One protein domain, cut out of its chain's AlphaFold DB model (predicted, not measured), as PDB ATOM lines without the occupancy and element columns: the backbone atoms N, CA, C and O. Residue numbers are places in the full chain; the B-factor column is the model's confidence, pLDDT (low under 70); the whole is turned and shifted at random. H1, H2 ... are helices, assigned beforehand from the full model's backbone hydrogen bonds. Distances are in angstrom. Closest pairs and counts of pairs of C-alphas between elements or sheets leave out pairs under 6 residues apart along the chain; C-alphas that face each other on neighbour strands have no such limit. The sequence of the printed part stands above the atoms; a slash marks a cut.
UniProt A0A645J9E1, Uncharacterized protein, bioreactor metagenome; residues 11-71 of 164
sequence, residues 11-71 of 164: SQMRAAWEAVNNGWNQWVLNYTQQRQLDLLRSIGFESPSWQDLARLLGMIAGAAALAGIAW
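What this domain is: This is residues 11 to 71 of the 164 residues of an uncharacterized protein of bioreactor metagenome (UniProt A0A645J9E1). Two long helices, H1 and H3, spread as the arms of a wide open V, and the short helix H2 lies at the bottom between them, packed by a few residues on the foot of H3. There is no common core: residues 11 to 32 stick out at one end and residues 57 to 71 at the other. The printed part has 61 residues with three named helices in the order H1, H2, H3 and no named strand, and its class is all helix. It is extended, with a radius of gyration of the C-alphas of 17.0 A, and flat, with spans of 47 by 36 by 18 A.

Where its parts are: H1 is residues 11 to 29, 25.8 A from first to last C-alpha, and begins at C-alpha 11 at (118.094, 168.554, 167.145). H2 is residues 33 to 42, with C-alpha 33 at (141.238, 154.419, 143.368). H3, the longest helix, is residues 50 to 71, 31.4 A long, and ends at C-alpha 71 at (159.336, 183.247, 154.399).

How they stand to each other: H1 touches no helix; it is apart from H2 and from H3. A tight link of 3 residues joins H1 to H2. H2 and H3 touch, H3 with residues 50 to 53 alone; the closest C-alphas are those of Leu 37 and Trp 50, 7.3 A apart. Their lines stand at a steep tilt of 66 degrees, and they run the same way. In H1 and H3 every O i to N i+4 pair is within hydrogen-bond range; in H2 5 of 6 are.

The domain as a whole: The two C-alphas farthest apart are those of Ser 11 and Ala 70, 48.1 A. The printed part has no cut and no long link; the link from H2 to H3 is short, with 7 residues. The mean pLDDT of the printed part is 77.7, and residues 30 to 50 are under 70.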
ATOM      1  N   SER A  11     118.077 169.934 167.637       78.94
ATOM      2  CA  SER A  11     118.094 168.554 167.145       78.94
ATOM      3  C   SER A  11     118.134 168.478 165.615       78.94
ATOM      4  O   SER A  11     118.858 167.647 165.077       78.94
ATOM      5  N   GLN A  12     117.449 169.381 164.906       80.75
ATOM      6  CA  GLN A  12     117.506 169.460 163.441       80.75
ATOM      7  C   GLN A  12     118.880 169.902 162.926       80.75
ATOM      8  O   GLN A  12     119.410 169.285 162.003       80.75
ATOM      9  N   MET A  13     119.500 170.916 163.541       85.25
ATOM     10  CA  MET A  13     120.867 171.326 163.187       85.25
ATOM     11  C   MET A  13     121.874 170.206 163.446       85.25
ATOM     12  O   MET A  13     122.770 169.978 162.635       85.25
ATOM     13  N   ARG A  14     121.708 169.480 164.555       83.31
ATOM     14  CA  ARG A  14     122.554 168.337 164.885       83.31
ATOM     15  C   ARG A  14     122.380 167.195 163.889       83.31
ATOM     16  O   ARG A  14     123.379 166.668 163.423       83.31
ATOM     17  N   ALA A  15     121.149 166.867 163.508       85.12
ATOM     18  CA  ALA A  15     120.876 165.846 162.501       85.12
ATOM     19  C   ALA A  15     121.457 166.226 161.129       85.12
ATOM     20  O   ALA A  15     122.045 165.386 160.451       85.12
ATOM     21  N   ALA A  16     121.362 167.501 160.739       85.12
ATOM     22  CA  ALA A  16     121.994 168.004 159.522       85.12
ATOM     23  C   ALA A  16     123.527 167.900 159.594       85.12
ATOM     24  O   ALA A  16     124.163 167.453 158.640       85.12
ATOM     25  N   TRP A  17     124.123 168.249 160.737       86.56
ATOM     26  CA  TRP A  17     125.563 168.119 160.964       86.56
ATOM     27  C   TRP A  17     126.026 166.660 160.947       86.56
ATOM     28  O   TRP A  17     127.032 166.339 160.325       86.56
ATOM     29  N   GLU A  18     125.277 165.759 161.575       87.81
ATOM     30  CA  GLU A  18     125.558 164.325 161.576       87.81
ATOM     31  C   GLU A  18     125.429 163.729 160.172       87.81
ATOM     32  O   GLU A  18     126.264 162.916 159.789       87.81
ATOM     33  N   ALA A  19     124.466 164.170 159.359       86.38
ATOM     34  CA  ALA A  19     124.344 163.748 157.963       86.38
ATOM     35  C   ALA A  19     125.537 164.208 157.110       86.38
ATOM     36  O   ALA A  19     126.082 163.420 156.337       86.38
ATOM     37  N   VAL A  20     125.986 165.455 157.285       85.62
ATOM     38  CA  VAL A  20     127.195 165.974 156.626       85.62
ATOM     39  C   VAL A  20     128.430 165.209 157.090       85.62
ATOM     40  O   VAL A  20     129.228 164.774 156.264       85.62
ATOM     41  N   ASN A  21     128.569 164.992 158.397       87.38
ATOM     42  CA  ASN A  21     129.683 164.256 158.978       87.38
ATOM     43  C   ASN A  21     129.710 162.802 158.499       87.38
ATOM     44  O   ASN A  21     130.767 162.298 158.141       87.38
ATOM     45  N   ASN A  22     128.555 162.144 158.423       84.44
ATOM     46  CA  ASN A  22     128.431 160.790 157.897       84.44
ATOM     47  C   ASN A  22     128.749 160.743 156.401       84.44
ATOM     48  O   ASN A  22     129.482 159.858 155.975       84.44
ATOM     49  N   GLY A  23     128.280 161.718 155.618       82.38
ATOM     50  CA  GLY A  23     128.622 161.845 154.202       82.38
ATOM     51  C   GLY A  23     130.119 162.062 153.979       82.38
ATOM     52  O   GLY A  23     130.702 161.432 153.102       82.38
ATOM     53  N   TRP A  24     130.763 162.884 154.810       81.69
ATOM     54  CA  TRP A  24     132.212 163.080 154.797       81.69
ATOM     55  C   TRP A  24     132.963 161.813 155.210       81.69
ATOM     56  O   TRP A  24     133.887 161.403 154.509       81.69
ATOM     57  N   ASN A  25     132.532 161.145 156.284       81.19
ATOM     58  CA  ASN A  25     133.126 159.888 156.740       81.19
ATOM     59  C   ASN A  25     133.027 158.823 155.654       81.19
ATOM     60  O   ASN A  25     134.000 158.140 155.364       81.19
ATOM     61  N   GLN A  26     131.867 158.695 155.018       73.56
ATOM     62  CA  GLN A  26     131.641 157.717 153.965       73.56
ATOM     63  C   GLN A  26     132.379 158.100 152.677       73.56
ATOM     64  O   GLN A  26     132.854 157.216 151.972       73.56
ATOM     65  N   TRP A  27     132.550 159.394 152.393       78.50
ATOM     66  CA  TRP A  27     133.383 159.887 151.295       78.50
ATOM     67  C   TRP A  27     134.872 159.597 151.516       78.50
ATOM     68  O   TRP A  27     135.534 159.149 150.582       78.50
ATOM     69  N   VAL A  28     135.382 159.791 152.737       76.38
ATOM     70  CA  VAL A  28     136.762 159.457 153.130       76.38
ATOM     71  C   VAL A  28     136.979 157.944 153.134       76.38
ATOM     72  O   VAL A  28     137.953 157.465 152.560       76.38
ATOM     73  N   LEU A  29     136.076 157.183 153.757       74.19
ATOM     74  CA  LEU A  29     136.217 155.736 153.938       74.19
ATOM     75  C   LEU A  29     136.016 154.959 152.630       74.19
ATOM     76  O   LEU A  29     136.731 153.991 152.395       74.19
ATOM     77  N   ASN A  30     135.102 155.394 151.751       68.06
ATOM     78  CA  ASN A  30     134.910 154.812 150.413       68.06
ATOM     79  C   ASN A  30     135.679 155.569 149.319       68.06
ATOM     80  O   ASN A  30     135.279 155.555 148.147       68.06
ATOM     81  N   TYR A  31     136.774 156.245 149.667       61.91
ATOM     82  CA  TYR A  31     137.613 156.908 148.682       61.91
ATOM     83  C   TYR A  31     138.363 155.862 147.842       61.91
ATOM     84  O   TYR A  31     139.407 155.335 148.219       61.91
ATOM     85  N   THR A  32     137.777 155.513 146.699       66.69
ATOM     86  CA  THR A  32     138.261 154.468 145.793       66.69
ATOM     87  C   THR A  32     139.295 155.004 144.805       66.69
ATOM     88  O   THR A  32     139.279 156.173 144.416       66.69
ATOM     89  N   GLN A  33     140.177 154.117 144.337       58.09
ATOM     90  CA  GLN A  33     141.238 154.419 143.368       58.09
ATOM     91  C   GLN A  33     140.704 155.062 142.066       58.09
ATOM     92  O   GLN A  33     141.370 155.905 141.473       58.09
ATOM     93  N   GLN A  34     139.468 154.744 141.659       60.03
ATOM     94  CA  GLN A  34     138.784 155.377 140.520       60.03
ATOM     95  C   GLN A  34     138.522 156.877 140.721       60.03
ATOM     96  O   GLN A  34     138.771 157.657 139.807       60.03
ATOM     97  N   ARG A  35     138.126 157.317 141.925       64.75
ATOM     98  CA  ARG A  35     137.902 158.748 142.208       64.75
ATOM     99  C   ARG A  35     139.199 159.561 142.220       64.75
ATOM    100  O   ARG A  35     139.178 160.739 141.869       64.75
ATOM    101  N   GLN A  36     140.321 158.941 142.595       64.00
ATOM    102  CA  GLN A  36     141.651 159.561 142.502       64.00
ATOM    103  C   GLN A  36     142.047 159.834 141.045       64.00
ATOM    104  O   GLN A  36     142.600 160.887 140.738       64.00
ATOM    105  N   LEU A  37     141.732 158.899 140.146       62.22
ATOM    106  CA  LEU A  37     142.015 159.017 138.716       62.22
ATOM    107  C   LEU A  37     141.078 160.010 138.015       62.22
ATOM    108  O   LEU A  37     141.526 160.746 137.137       62.22
ATOM    109  N   ASP A  38     139.813 160.088 138.432       66.94
ATOM    110  CA  ASP A  38     138.843 161.044 137.881       66.94
ATOM    111  C   ASP A  38     139.175 162.505 138.232       66.94
ATOM    112  O   ASP A  38     138.952 163.390 137.408       66.94
ATOM    113  N   LEU A  39     139.774 162.772 139.401       67.12
ATOM    114  CA  LEU A  39     140.281 164.109 139.753       67.12
ATOM    115  C   LEU A  39     141.459 164.543 138.871       67.12
ATOM    116  O   LEU A  39     141.545 165.699 138.477       67.12
ATOM    117  N   LEU A  40     142.365 163.625 138.526       64.00
ATOM    118  CA  LEU A  40     143.439 163.923 137.570       64.00
ATOM    119  C   LEU A  40     142.881 164.160 136.160       64.00
ATOM    120  O   LEU A  40     143.369 165.027 135.432       64.00
ATOM    121  N   ARG A  41     141.819 163.434 135.793       62.53
ATOM    122  CA  ARG A  41     141.130 163.589 134.509       62.53
ATOM    123  C   ARG A  41     140.392 164.928 134.408       62.53
ATOM    124  O   ARG A  41     140.435 165.551 133.354       62.53
ATOM    125  N   SER A  42     139.786 165.419 135.495       64.88
ATOM    126  CA  SER A  42     139.108 166.726 135.515       64.88
ATOM    127  C   SER A  42     140.063 167.925 135.456       64.88
ATOM    128  O   SER A  42     139.637 169.018 135.094       64.88
ATOM    129  N   ILE A  43     141.350 167.721 135.761       67.81
ATOM    130  CA  ILE A  43     142.416 168.731 135.645       67.81
ATOM    131  C   ILE A  43     143.104 168.674 134.257       67.81
ATOM    132  O   ILE A  43     143.842 169.592 133.907       67.81
ATOM    133  N   GLY A  44     142.816 167.657 133.427       61.69
ATOM    134  CA  GLY A  44     143.223 167.602 132.011       61.69
ATOM    135  C   GLY A  44     144.276 166.549 131.634       61.69
ATOM    136  O   GLY A  44     144.853 166.647 130.554       61.69
ATOM    137  N   PHE A  45     144.545 165.543 132.475       57.75
ATOM    138  CA  PHE A  45     145.467 164.449 132.127       57.75
ATOM    139  C   PHE A  45     144.742 163.301 131.394       57.75
ATOM    140  O   PHE A  45     143.853 162.665 131.959       57.75
ATOM    141  N   GLU A  46     145.144 163.010 130.148       56.25
ATOM    142  CA  GLU A  46     144.526 161.983 129.279       56.25
ATOM    143  C   GLU A  46     144.754 160.535 129.762       56.25
ATOM    144  O   GLU A  46     143.906 159.669 129.543       56.25
ATOM    145  N   SER A  47     145.849 160.264 130.481       55.81
ATOM    146  CA  SER A  47     146.174 158.942 131.038       55.81
ATOM    147  C   SER A  47     146.617 159.054 132.505       55.81
ATOM    148  O   SER A  47     147.817 159.061 132.787       55.81
ATOM    149  N   PRO A  48     145.679 159.194 133.456       55.84
ATOM    150  CA  PRO A  48     146.020 159.413 134.855       55.84
ATOM    151  C   PRO A  48     146.649 158.152 135.470       55.84
ATOM    152  O   PRO A  48     146.118 157.049 135.329       55.84
ATOM    153  N   SER A  49     147.775 158.310 136.169       65.50
ATOM    154  CA  SER A  49     148.409 157.255 136.965       65.50
ATOM    155  C   SER A  49     148.524 157.682 138.433       65.50
ATOM    156  O   SER A  49     148.647 158.864 138.749       65.50
ATOM    157  N   TRP A  50     148.530 156.722 139.363       65.81
ATOM    158  CA  TRP A  50     148.737 157.013 140.794       65.81
ATOM    159  C   TRP A  50     150.101 157.681 141.069       65.81
ATOM    160  O   TRP A  50     150.264 158.422 142.037       65.81
ATOM    161  N   GLN A  51     151.072 157.477 140.173       72.38
ATOM    162  CA  GLN A  51     152.383 158.122 140.232       72.38
ATOM    163  C   GLN A  51     152.287 159.631 139.977       72.38
ATOM    164  O   GLN A  51     153.032 160.395 140.587       72.38
ATOM    165  N   ASP A  52     151.355 160.080 139.135       70.81
ATOM    166  CA  ASP A  52     151.166 161.505 138.848       70.81
ATOM    167  C   ASP A  52     150.493 162.227 140.017       70.81
ATOM    168  O   ASP A  52     150.858 163.359 140.330       70.81
ATOM    169  N   LEU A  53     149.608 161.540 140.750       70.81
ATOM    170  CA  LEU A  53     149.061 162.045 142.012       70.81
ATOM    171  C   LEU A  53     150.172 162.231 143.056       70.81
ATOM    172  O   LEU A  53     150.274 163.289 143.678       70.81
ATOM    173  N   ALA A  54     151.035 161.224 143.217       79.31
ATOM    174  CA  ALA A  54     152.168 161.292 144.136       79.31
ATOM    175  C   ALA A  54     153.162 162.401 143.745       79.31
ATOM    176  O   ALA A  54     153.640 163.130 144.613       79.31
ATOM    177  N   ARG A  55     153.430 162.588 142.443       82.56
ATOM    178  CA  ARG A  55     154.264 163.691 141.933       82.56
ATOM    179  C   ARG A  55     153.640 165.051 142.199       82.56
ATOM    180  O   ARG A  55     154.345 165.938 142.668       82.56
ATOM    181  N   LEU A  56     152.344 165.222 141.946       83.62
ATOM    182  CA  LEU A  56     151.642 166.481 142.199       83.62
ATOM    183  C   LEU A  56     151.675 166.844 143.686       83.62
ATOM    184  O   LEU A  56     152.023 167.969 144.035       83.62
ATOM    185  N   LEU A  57     151.389 165.881 144.566       84.38
ATOM    186  CA  LEU A  57     151.496 166.073 146.012       84.38
ATOM    187  C   LEU A  57     152.930 166.400 146.434       84.38
ATOM    188  O   LEU A  57     153.133 167.312 147.232       84.38
ATOM    189  N   GLY A  58     153.923 165.716 145.861       92.12
ATOM    190  CA  GLY A  58     155.336 166.017 146.079       92.12
ATOM    191  C   GLY A  58     155.711 167.435 145.642       92.12
ATOM    192  O   GLY A  58     156.401 168.132 146.381       92.12
ATOM    193  N   MET A  59     155.217 167.899 144.490       92.75
ATOM    194  CA  MET A  59     155.439 169.266 144.012       92.75
ATOM    195  C   MET A  59     154.779 170.301 144.920       92.75
ATOM    196  O   MET A  59     155.413 171.297 145.250       92.75
ATOM    197  N   ILE A  60     153.542 170.065 145.362       93.44
ATOM    198  CA  ILE A  60     152.833 170.973 146.273       93.44
ATOM    199  C   ILE A  60     153.539 171.023 147.631       93.44
ATOM    200  O   ILE A  60     153.795 172.108 148.147       93.44
ATOM    201  N   ALA A  61     153.902 169.869 148.195       94.75
ATOM    202  CA  ALA A  61     154.631 169.793 149.458       94.75
ATOM    203  C   ALA A  61     156.010 170.461 149.352       94.75
ATOM    204  O   ALA A  61     156.393 171.235 150.229       94.75
ATOM    205  N   GLY A  62     156.731 170.222 148.254       96.62
ATOM    206  CA  GLY A  62     158.004 170.874 147.958       96.62
ATOM    207  C   GLY A  62     157.860 172.389 147.819       96.62
ATOM    208  O   GLY A  62     158.617 173.133 148.433       96.62
ATOM    209  N   ALA A  63     156.854 172.863 147.084       96.12
ATOM    210  CA  ALA A  63     156.571 174.287 146.931       96.12
ATOM    211  C   ALA A  63     156.194 174.946 148.267       96.12
ATOM    212  O   ALA A  63     156.693 176.027 148.571       96.12
ATOM    213  N   ALA A  64     155.380 174.285 149.094       95.12
ATOM    214  CA  ALA A  64     155.027 174.767 150.427       95.12
ATOM    215  C   ALA A  64     156.254 174.840 151.350       95.12
ATOM    216  O   ALA A  64     156.440 175.834 152.051       95.12
ATOM    217  N   ALA A  65     157.129 173.831 151.310       96.00
ATOM    218  CA  ALA A  65     158.382 173.838 152.058       96.00
ATOM    219  C   ALA A  65     159.307 174.975 151.598       96.00
ATOM    220  O   ALA A  65     159.828 175.718 152.428       96.00
ATOM    221  N   LEU A  66     159.467 175.166 150.283       96.12
ATOM    222  CA  LEU A  66     160.257 176.261 149.718       96.12
ATOM    223  C   LEU A  66     159.680 177.631 150.079       96.12
ATOM    224  O   LEU A  66     160.440 178.526 150.442       96.12
ATOM    225  N   ALA A  67     158.357 177.793 150.041       94.81
ATOM    226  CA  ALA A  67     157.692 179.016 150.477       94.81
ATOM    227  C   ALA A  67     157.930 179.285 151.970       94.81
ATOM    228  O   ALA A  67     158.247 180.412 152.340       94.81
ATOM    229  N   GLY A  68     157.860 178.256 152.821       92.44
ATOM    230  CA  GLY A  68     158.177 178.367 154.246       92.44
ATOM    231  C   GLY A  68     159.638 178.750 154.505       92.44
ATOM    232  O   GLY A  68     159.915 179.616 155.334       92.44
ATOM    233  N   ILE A  69     160.578 178.167 153.755       92.25
ATOM    234  CA  ILE A  69     162.000 178.534 153.813       92.25
ATOM    235  C   ILE A  69     162.188 179.987 153.370       92.25
ATOM    236  O   ILE A  69     162.829 180.761 154.078       92.25
ATOM    237  N   ALA A  70     161.601 180.379 152.238       89.94
ATOM    238  CA  ALA A  70     161.674 181.744 151.730       89.94
ATOM    239  C   ALA A  70     161.087 182.752 152.729       89.94
ATOM    240  O   ALA A  70     161.705 183.785 152.981       89.94
ATOM    241  N   TRP A  71     159.954 182.428 153.357       88.75
ATOM    242  CA  TRP A  71     159.336 183.247 154.399       88.75
ATOM    243  C   TRP A  71     160.238 183.385 155.626       88.75
ATOM    244  O   TRP A  71     160.455 184.490 156.114       88.75
TER     245      TRP A  71